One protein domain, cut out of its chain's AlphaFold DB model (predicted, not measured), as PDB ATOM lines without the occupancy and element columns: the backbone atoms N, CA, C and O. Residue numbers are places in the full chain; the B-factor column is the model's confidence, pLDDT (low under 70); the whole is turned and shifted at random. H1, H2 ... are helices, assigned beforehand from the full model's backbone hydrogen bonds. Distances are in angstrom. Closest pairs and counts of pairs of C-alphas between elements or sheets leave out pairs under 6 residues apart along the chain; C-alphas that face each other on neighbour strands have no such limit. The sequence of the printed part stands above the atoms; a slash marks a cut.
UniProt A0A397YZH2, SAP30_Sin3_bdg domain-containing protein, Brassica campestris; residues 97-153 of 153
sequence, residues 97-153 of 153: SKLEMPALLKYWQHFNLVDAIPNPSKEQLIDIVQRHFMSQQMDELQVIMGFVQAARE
ATOM      1  N   SER A  97     544.543 466.645 872.209       93.94
ATOM      2  CA  SER A  97     543.466 466.164 871.329       93.94
ATOM      3  C   SER A  97     543.572 464.661 871.039       93.94
ATOM      4  O   SER A  97     542.557 463.984 870.823       93.94
ATOM      5  N   LYS A  98     544.801 464.136 871.131       95.56
ATOM      6  CA  LYS A  98     545.160 462.719 871.007       95.56
ATOM      7  C   LYS A  98     544.645 461.854 872.156       95.56
ATOM      8  O   LYS A  98     544.590 460.637 872.006       95.56
ATOM      9  N   LEU A  99     544.269 462.451 873.287       96.31
ATOM     10  CA  LEU A  99     543.678 461.713 874.397       96.31
ATOM     11  C   LEU A  99     542.215 461.371 874.101       96.31
ATOM     12  O   LEU A  99     541.453 462.149 873.517       96.31
ATOM     13  N   GLU A 100     541.808 460.181 874.533       96.50
ATOM     14  CA  GLU A 100     540.410 459.778 874.493       96.50
ATOM     15  C   GLU A 100     539.585 460.554 875.530       96.50
ATOM     16  O   GLU A 100     540.080 460.942 876.591       96.50
ATOM     17  N   MET A 101     538.288 460.726 875.255       95.44
ATOM     18  CA  MET A 101     537.328 461.342 876.181       95.44
ATOM     19  C   MET A 101     537.403 460.779 877.619       95.44
ATOM     20  O   MET A 101     537.476 461.575 878.555       95.44
ATOM     21  N   PRO A 102     537.446 459.446 877.847       96.12
ATOM     22  CA  PRO A 102     537.602 458.896 879.194       96.12
ATOM     23  C   PRO A 102     538.907 459.299 879.892       96.12
ATOM     24  O   PRO A 102     538.903 459.475 881.109       96.12
ATOM     25  N   ALA A 103     540.019 459.462 879.170       97.19
ATOM     26  CA  ALA A 103     541.283 459.894 879.772       97.19
ATOM     27  C   ALA A 103     541.206 461.357 880.239       97.19
ATOM     28  O   ALA A 103     541.629 461.677 881.350       97.19
ATOM     29  N   LEU A 104     540.589 462.220 879.427       95.56
ATOM     30  CA  LEU A 104     540.334 463.618 879.780       95.56
ATOM     31  C   LEU A 104     539.400 463.736 880.993       95.56
ATOM     32  O   LEU A 104     539.679 464.510 881.905       95.56
ATOM     33  N   LEU A 105     538.336 462.928 881.050       93.69
ATOM     34  CA  LEU A 105     537.421 462.885 882.196       93.69
ATOM     35  C   LEU A 105     538.110 462.397 883.474       93.69
ATOM     36  O   LEU A 105     537.887 462.973 884.535       93.69
ATOM     37  N   LYS A 106     538.975 461.378 883.381       95.31
ATOM     38  CA  LYS A 106     539.775 460.912 884.526       95.31
ATOM     39  C   LYS A 106     540.661 462.025 885.071       95.31
ATOM     40  O   LYS A 106     540.682 462.230 886.279       95.31
ATOM     41  N   TYR A 107     541.349 462.764 884.200       95.31
ATOM     42  CA  TYR A 107     542.149 463.916 884.615       95.31
ATOM     43  C   TYR A 107     541.273 464.990 885.277       95.31
ATOM     44  O   TYR A 107     541.577 465.462 886.368       95.31
ATOM     45  N   TRP A 108     540.157 465.342 884.635       91.56
ATOM     46  CA  TRP A 108     539.209 466.348 885.117       91.56
ATOM     47  C   TRP A 108     538.664 466.023 886.514       91.56
ATOM     48  O   TRP A 108     538.642 466.894 887.383       91.56
ATOM     49  N   GLN A 109     538.306 464.762 886.760       92.12
ATOM     50  CA  GLN A 109     537.863 464.280 888.070       92.12
ATOM     51  C   GLN A 109     539.005 464.232 889.088       92.12
ATOM     52  O   GLN A 109     538.819 464.657 890.223       92.12
ATOM     53  N   HIS A 110     540.188 463.751 888.693       94.00
ATOM     54  CA  HIS A 110     541.334 463.611 889.595       94.00
ATOM     55  C   HIS A 110     541.764 464.950 890.203       94.00
ATOM     56  O   HIS A 110     542.099 465.020 891.381       94.00
ATOM     57  N   PHE A 111     541.701 466.020 889.410       92.62
ATOM     58  CA  PHE A 111     542.031 467.373 889.851       92.62
ATOM     59  C   PHE A 111     540.811 468.188 890.308       92.62
ATOM     60  O   PHE A 111     540.931 469.395 890.502       92.62
ATOM     61  N   ASN A 112     539.650 467.548 890.507       90.00
ATOM     62  CA  ASN A 112     538.406 468.180 890.964       90.00
ATOM     63  C   ASN A 112     538.019 469.435 890.161       90.00
ATOM     64  O   ASN A 112     537.519 470.413 890.709       90.00
ATOM     65  N   LEU A 113     538.194 469.404 888.841       87.94
ATOM     66  CA  LEU A 113     537.862 470.519 887.943       87.94
ATOM     67  C   LEU A 113     536.341 470.618 887.658       87.94
ATOM     68  O   LEU A 113     535.919 471.267 886.696       87.94
ATOM     69  N   VAL A 114     535.525 469.939 888.475       71.81
ATOM     70  CA  VAL A 114     534.112 469.598 888.238       71.81
ATOM     71  C   VAL A 114     533.188 470.816 888.240       71.81
ATOM     72  O   VAL A 114     532.169 470.819 887.551       71.81
ATOM     73  N   ASP A 115     533.596 471.896 888.901       68.56
ATOM     74  CA  ASP A 115     532.813 473.131 888.993       68.56
ATOM     75  C   ASP A 115     532.729 473.916 887.670       68.56
ATOM     76  O   ASP A 115     532.026 474.921 887.586       68.56
ATOM     77  N   ALA A 116     533.436 473.479 886.621       65.38
ATOM     78  CA  ALA A 116     533.482 474.200 885.356       65.38
ATOM     79  C   ALA A 116     532.180 474.080 884.539       65.38
ATOM     80  O   ALA A 116     531.663 475.104 884.097       65.38
ATOM     81  N   ILE A 117     531.668 472.862 884.280       68.38
ATOM     82  CA  ILE A 117     530.506 472.599 883.395       68.38
ATOM     83  C   ILE A 117     529.920 471.195 883.702       68.38
ATOM     84  O   ILE A 117     530.684 470.233 883.709       68.38
ATOM     85  N   PRO A 118     528.590 471.015 883.874       75.69
ATOM     86  CA  PRO A 118     527.981 469.719 884.227       75.69
ATOM     87  C   PRO A 118     527.999 468.642 883.120       75.69
ATOM     88  O   PRO A 118     527.744 467.476 883.405       75.69
ATOM     89  N   ASN A 119     528.288 469.002 881.865       83.50
ATOM     90  CA  ASN A 119     528.442 468.058 880.750       83.50
ATOM     91  C   ASN A 119     529.356 468.659 879.663       83.50
ATOM     92  O   ASN A 119     528.855 469.231 878.690       83.50
ATOM     93  N   PRO A 120     530.684 468.626 879.852       87.94
ATOM     94  CA  PRO A 120     531.609 469.263 878.926       87.94
ATOM     95  C   PRO A 120     531.777 468.446 877.635       87.94
ATOM     96  O   PRO A 120     531.838 467.214 877.656       87.94
ATOM     97  N   SER A 121     531.911 469.138 876.501       94.06
ATOM     98  CA  SER A 121     532.343 468.521 875.242       94.06
ATOM     99  C   SER A 121     533.829 468.132 875.294       94.06
ATOM    100  O   SER A 121     534.579 468.588 876.161       94.06
ATOM    101  N   LYS A 122     534.288 467.305 874.342       94.62
ATOM    102  CA  LYS A 122     535.708 466.912 874.258       94.62
ATOM    103  C   LYS A 122     536.631 468.127 874.126       94.62
ATOM    104  O   LYS A 122     537.649 468.190 874.804       94.62
ATOM    105  N   GLU A 123     536.259 469.089 873.287       94.88
ATOM    106  CA  GLU A 123     537.021 470.325 873.071       94.88
ATOM    107  C   GLU A 123     537.098 471.166 874.348       94.88
ATOM    108  O   GLU A 123     538.177 471.596 874.742       94.88
ATOM    109  N   GLN A 124     535.978 471.303 875.068       93.69
ATOM    110  CA  GLN A 124     535.953 472.018 876.346       93.69
ATOM    111  C   GLN A 124     536.844 471.349 877.396       93.69
ATOM    112  O   GLN A 124     537.554 472.036 878.129       93.69
ATOM    113  N   LEU A 125     536.838 470.013 877.466       93.69
ATOM    114  CA  LEU A 125     537.747 469.284 878.347       93.69
ATOM    115  C   LEU A 125     539.205 469.523 877.969       93.69
ATOM    116  O   LEU A 125     540.010 469.752 878.864       93.69
ATOM    117  N   ILE A 126     539.546 469.503 876.678       95.25
ATOM    118  CA  ILE A 126     540.907 469.799 876.217       95.25
ATOM    119  C   ILE A 126     541.325 471.192 876.694       95.25
ATOM    120  O   ILE A 126     542.362 471.311 877.339       95.25
ATOM    121  N   ASP A 127     540.496 472.214 876.483       93.56
ATOM    122  CA  ASP A 127     540.816 473.589 876.876       93.56
ATOM    123  C   ASP A 127     541.005 473.753 878.390       93.56
ATOM    124  O   ASP A 127     541.885 474.497 878.838       93.56
ATOM    125  N   ILE A 128     540.166 473.092 879.190       93.19
ATOM    126  CA  ILE A 128     540.235 473.128 880.656       93.19
ATOM    127  C   ILE A 128     541.487 472.389 881.143       93.19
ATOM    128  O   ILE A 128     542.268 472.941 881.922       93.19
ATOM    129  N   VAL A 129     541.697 471.160 880.662       94.00
ATOM    130  CA  VAL A 129     542.833 470.309 881.038       94.00
ATOM    131  C   VAL A 129     544.143 470.951 880.609       94.00
ATOM    132  O   VAL A 129     545.073 470.989 881.405       94.00
ATOM    133  N   GLN A 130     544.220 471.516 879.403       94.00
ATOM    134  CA  GLN A 130     545.418 472.185 878.903       94.00
ATOM    135  C   GLN A 130     545.812 473.355 879.798       94.00
ATOM    136  O   GLN A 130     546.958 473.434 880.235       94.00
ATOM    137  N   ARG A 131     544.860 474.242 880.115       92.69
ATOM    138  CA  ARG A 131     545.114 475.386 881.003       92.69
ATOM    139  C   ARG A 131     545.604 474.937 882.369       92.69
ATOM    140  O   ARG A 131     546.574 475.495 882.879       92.69
ATOM    141  N   HIS A 132     544.935 473.943 882.949       94.50
ATOM    142  CA  HIS A 132     545.300 473.418 884.254       94.50
ATOM    143  C   HIS A 132     546.692 472.776 884.221       94.50
ATOM    144  O   HIS A 132     547.543 473.139 885.026       94.50
ATOM    145  N   PHE A 133     546.953 471.904 883.246       93.94
ATOM    146  CA  PHE A 133     548.225 471.207 883.066       93.94
ATOM    147  C   PHE A 133     549.396 472.178 882.881       93.94
ATOM    148  O   PHE A 133     550.413 472.035 883.549       93.94
ATOM    149  N   MET A 134     549.240 473.212 882.047       90.81
ATOM    150  CA  MET A 134     550.284 474.226 881.839       90.81
ATOM    151  C   MET A 134     550.527 475.114 883.068       90.81
ATOM    152  O   MET A 134     551.574 475.749 883.161       90.81
ATOM    153  N   SER A 135     549.576 475.171 884.004       91.81
ATOM    154  CA  SER A 135     549.703 475.945 885.246       91.81
ATOM    155  C   SER A 135     550.331 475.142 886.389       91.81
ATOM    156  O   SER A 135     550.591 475.703 887.454       91.81
ATOM    157  N   GLN A 136     550.557 473.837 886.208       91.88
ATOM    158  CA  GLN A 136     551.135 472.997 887.251       91.88
ATOM    159  C   GLN A 136     552.607 473.341 887.481       91.88
ATOM    160  O   GLN A 136     553.407 473.387 886.550       91.88
ATOM    161  N   GLN A 137     552.970 473.524 888.748       93.00
ATOM    162  CA  GLN A 137     554.359 473.535 889.194       93.00
ATOM    163  C   GLN A 137     554.632 472.231 889.935       93.00
ATOM    164  O   GLN A 137     553.861 471.842 890.810       93.00
ATOM    165  N   MET A 138     555.706 471.550 889.551       91.38
ATOM    166  CA  MET A 138     556.054 470.225 890.052       91.38
ATOM    167  C   MET A 138     557.531 470.195 890.436       91.38
ATOM    168  O   MET A 138     558.363 470.788 889.750       91.38
ATOM    169  N   ASP A 139     557.850 469.489 891.520       96.50
ATOM    170  CA  ASP A 139     559.232 469.176 891.876       96.50
ATOM    171  C   ASP A 139     559.731 468.017 891.004       96.50
ATOM    172  O   ASP A 139     559.168 466.921 891.022       96.50
ATOM    173  N   GLU A 140     560.778 468.269 890.218       95.75
ATOM    174  CA  GLU A 140     561.290 467.314 889.231       95.75
ATOM    175  C   GLU A 140     561.732 465.994 889.877       95.75
ATOM    176  O   GLU A 140     561.427 464.916 889.362       95.75
ATOM    177  N   LEU A 141     562.394 466.058 891.037       96.38
ATOM    178  CA  LEU A 141     562.899 464.868 891.718       96.38
ATOM    179  C   LEU A 141     561.751 464.013 892.256       96.38
ATOM    180  O   LEU A 141     561.783 462.790 892.104       96.38
ATOM    181  N   GLN A 142     560.723 464.636 892.838       96.44
ATOM    182  CA  GLN A 142     559.523 463.926 893.288       96.44
ATOM    183  C   GLN A 142     558.788 463.262 892.122       96.44
ATOM    184  O   GLN A 142     558.391 462.103 892.242       96.44
ATOM    185  N   VAL A 143     558.644 463.951 890.985       96.00
ATOM    186  CA  VAL A 143     557.980 463.389 889.797       96.00
ATOM    187  C   VAL A 143     558.757 462.198 889.244       96.00
ATOM    188  O   VAL A 143     558.161 461.149 888.999       96.00
ATOM    189  N   ILE A 144     560.077 462.322 889.079       97.00
ATOM    190  CA  ILE A 144     560.914 461.233 888.559       97.00
ATOM    191  C   ILE A 144     560.880 460.034 889.509       97.00
ATOM    192  O   ILE A 144     560.674 458.906 889.064       97.00
ATOM    193  N   MET A 145     561.047 460.261 890.815       96.69
ATOM    194  CA  MET A 145     561.019 459.190 891.812       96.69
ATOM    195  C   MET A 145     559.659 458.486 891.843       96.69
ATOM    196  O   MET A 145     559.613 457.255 891.811       96.69
ATOM    197  N   GLY A 146     558.563 459.251 891.845       95.81
ATOM    198  CA  GLY A 146     557.207 458.709 891.803       95.81
ATOM    199  C   GLY A 146     556.945 457.896 890.535       95.81
ATOM    200  O   GLY A 146     556.395 456.799 890.607       95.81
ATOM    201  N   PHE A 147     557.412 458.381 889.383       97.06
ATOM    202  CA  PHE A 147     557.295 457.667 888.113       97.06
ATOM    203  C   PHE A 147     558.079 456.347 888.109       97.06
ATOM    204  O   PHE A 147     557.529 455.309 887.744       97.06
ATOM    205  N   VAL A 148     559.343 456.358 888.552       97.19
ATOM    206  CA  VAL A 148     560.177 455.145 888.636       97.19
ATOM    207  C   VAL A 148     559.564 454.125 889.586       97.19
ATOM    208  O   VAL A 148     559.599 452.932 889.297       97.19
ATOM    209  N   GLN A 149     559.000 454.565 890.712       96.62
ATOM    210  CA  GLN A 149     558.341 453.667 891.653       96.62
ATOM    211  C   GLN A 149     557.103 453.008 891.034       96.62
ATOM    212  O   GLN A 149     556.988 451.788 891.108       96.62
ATOM    213  N   ALA A 150     556.231 453.783 890.385       96.38
ATOM    214  CA  ALA A 150     555.019 453.264 889.751       96.38
ATOM    215  C   ALA A 150     555.313 452.318 888.572       96.38
ATOM    216  O   ALA A 150     554.588 451.359 888.360       96.38
ATOM    217  N   ALA A 151     556.389 452.553 887.815       96.25
ATOM    218  CA  ALA A 151     556.768 451.707 886.679       96.25
ATOM    219  C   ALA A 151     557.386 450.352 887.078       96.25
ATOM    220  O   ALA A 151     557.661 449.526 886.208       96.25
ATOM    221  N   ARG A 152     557.682 450.146 888.369       92.00
ATOM    222  CA  ARG A 152     558.222 448.884 888.900       92.00
ATOM    223  C   ARG A 152     557.140 447.913 889.374       92.00
ATOM    224  O   ARG A 152     557.499 446.784 889.709       92.00
ATOM    225  N   GLU A 153     555.889 448.362 889.450       67.69
ATOM    226  CA  GLU A 153     554.710 447.525 889.720       67.69
ATOM    227  C   GLU A 153     554.262 446.779 888.457       67.69
ATOM    228  O   GLU A 153     553.919 445.582 888.593       67.69
TER     229      GLU A 153
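Overview. This is residues 97 to 153 of the 153 residues of the protein "SAP30_Sin3_bdg domain-containing protein" of Brassica campestris (UniProt A0A397YZH2). A small compact head holds H1 and H3, packed on each other at a slant, with the short H2 near both, and an arm sticks out from it: residues 134 to 153, which stand free and of which 140 to 150 belong to the helix H4. H4 has no other helix beside it. The printed part has 57 residues with four named helices, H1, H2, H3 and H4 in that order, and no named strand; the class is all helix. The whole is loose, with a radius of gyration of the C-alphas of 13.4 A, and spans 35 by 23 by 19 A, only just elongated.

Along the chain. H1 is residues 101 to 110, 14.2 A long from first to last C-alpha, and begins at C-alpha 101 at (537.328, 461.342, 876.181). H2 is residues 113 to 116, 6.3 A long. H3, the longest, is residues 122 to 134 and measures 18.0 A. H4 is residues 140 to 150, 15.4 A long, and ends at C-alpha 150 at (555.019, 453.264, 889.751).

Arrangement. H1 touches H3, the closest C-alphas being those of Met 101 and Lys 122, 6.1 A apart. Their lines stand at a steep tilt of 44 degrees, the same way. H1 and H2 are close but not clearly touching, with the C-alphas of Trp 108 and Val 114 closest at 6.8 A. H2 and H3 are near each other, their closest C-alphas 8.1 A apart. H4 is apart from H1, H2 and H3. In H1, H3 and H4 every O i to N i+4 pair is within hydrogen-bond range; H2 is too short for such a pair.

Size, cuts and confidence. The C-alphas farthest apart, those of Pro 118 and Arg 152, are 37.0 A apart. Without residues 134 to 153 the body spans 24 by 18 by 17 A. The printed part has no cut, and its three links between helices are tight. The pLDDT is under 70 at residues 115 to 117 and 153.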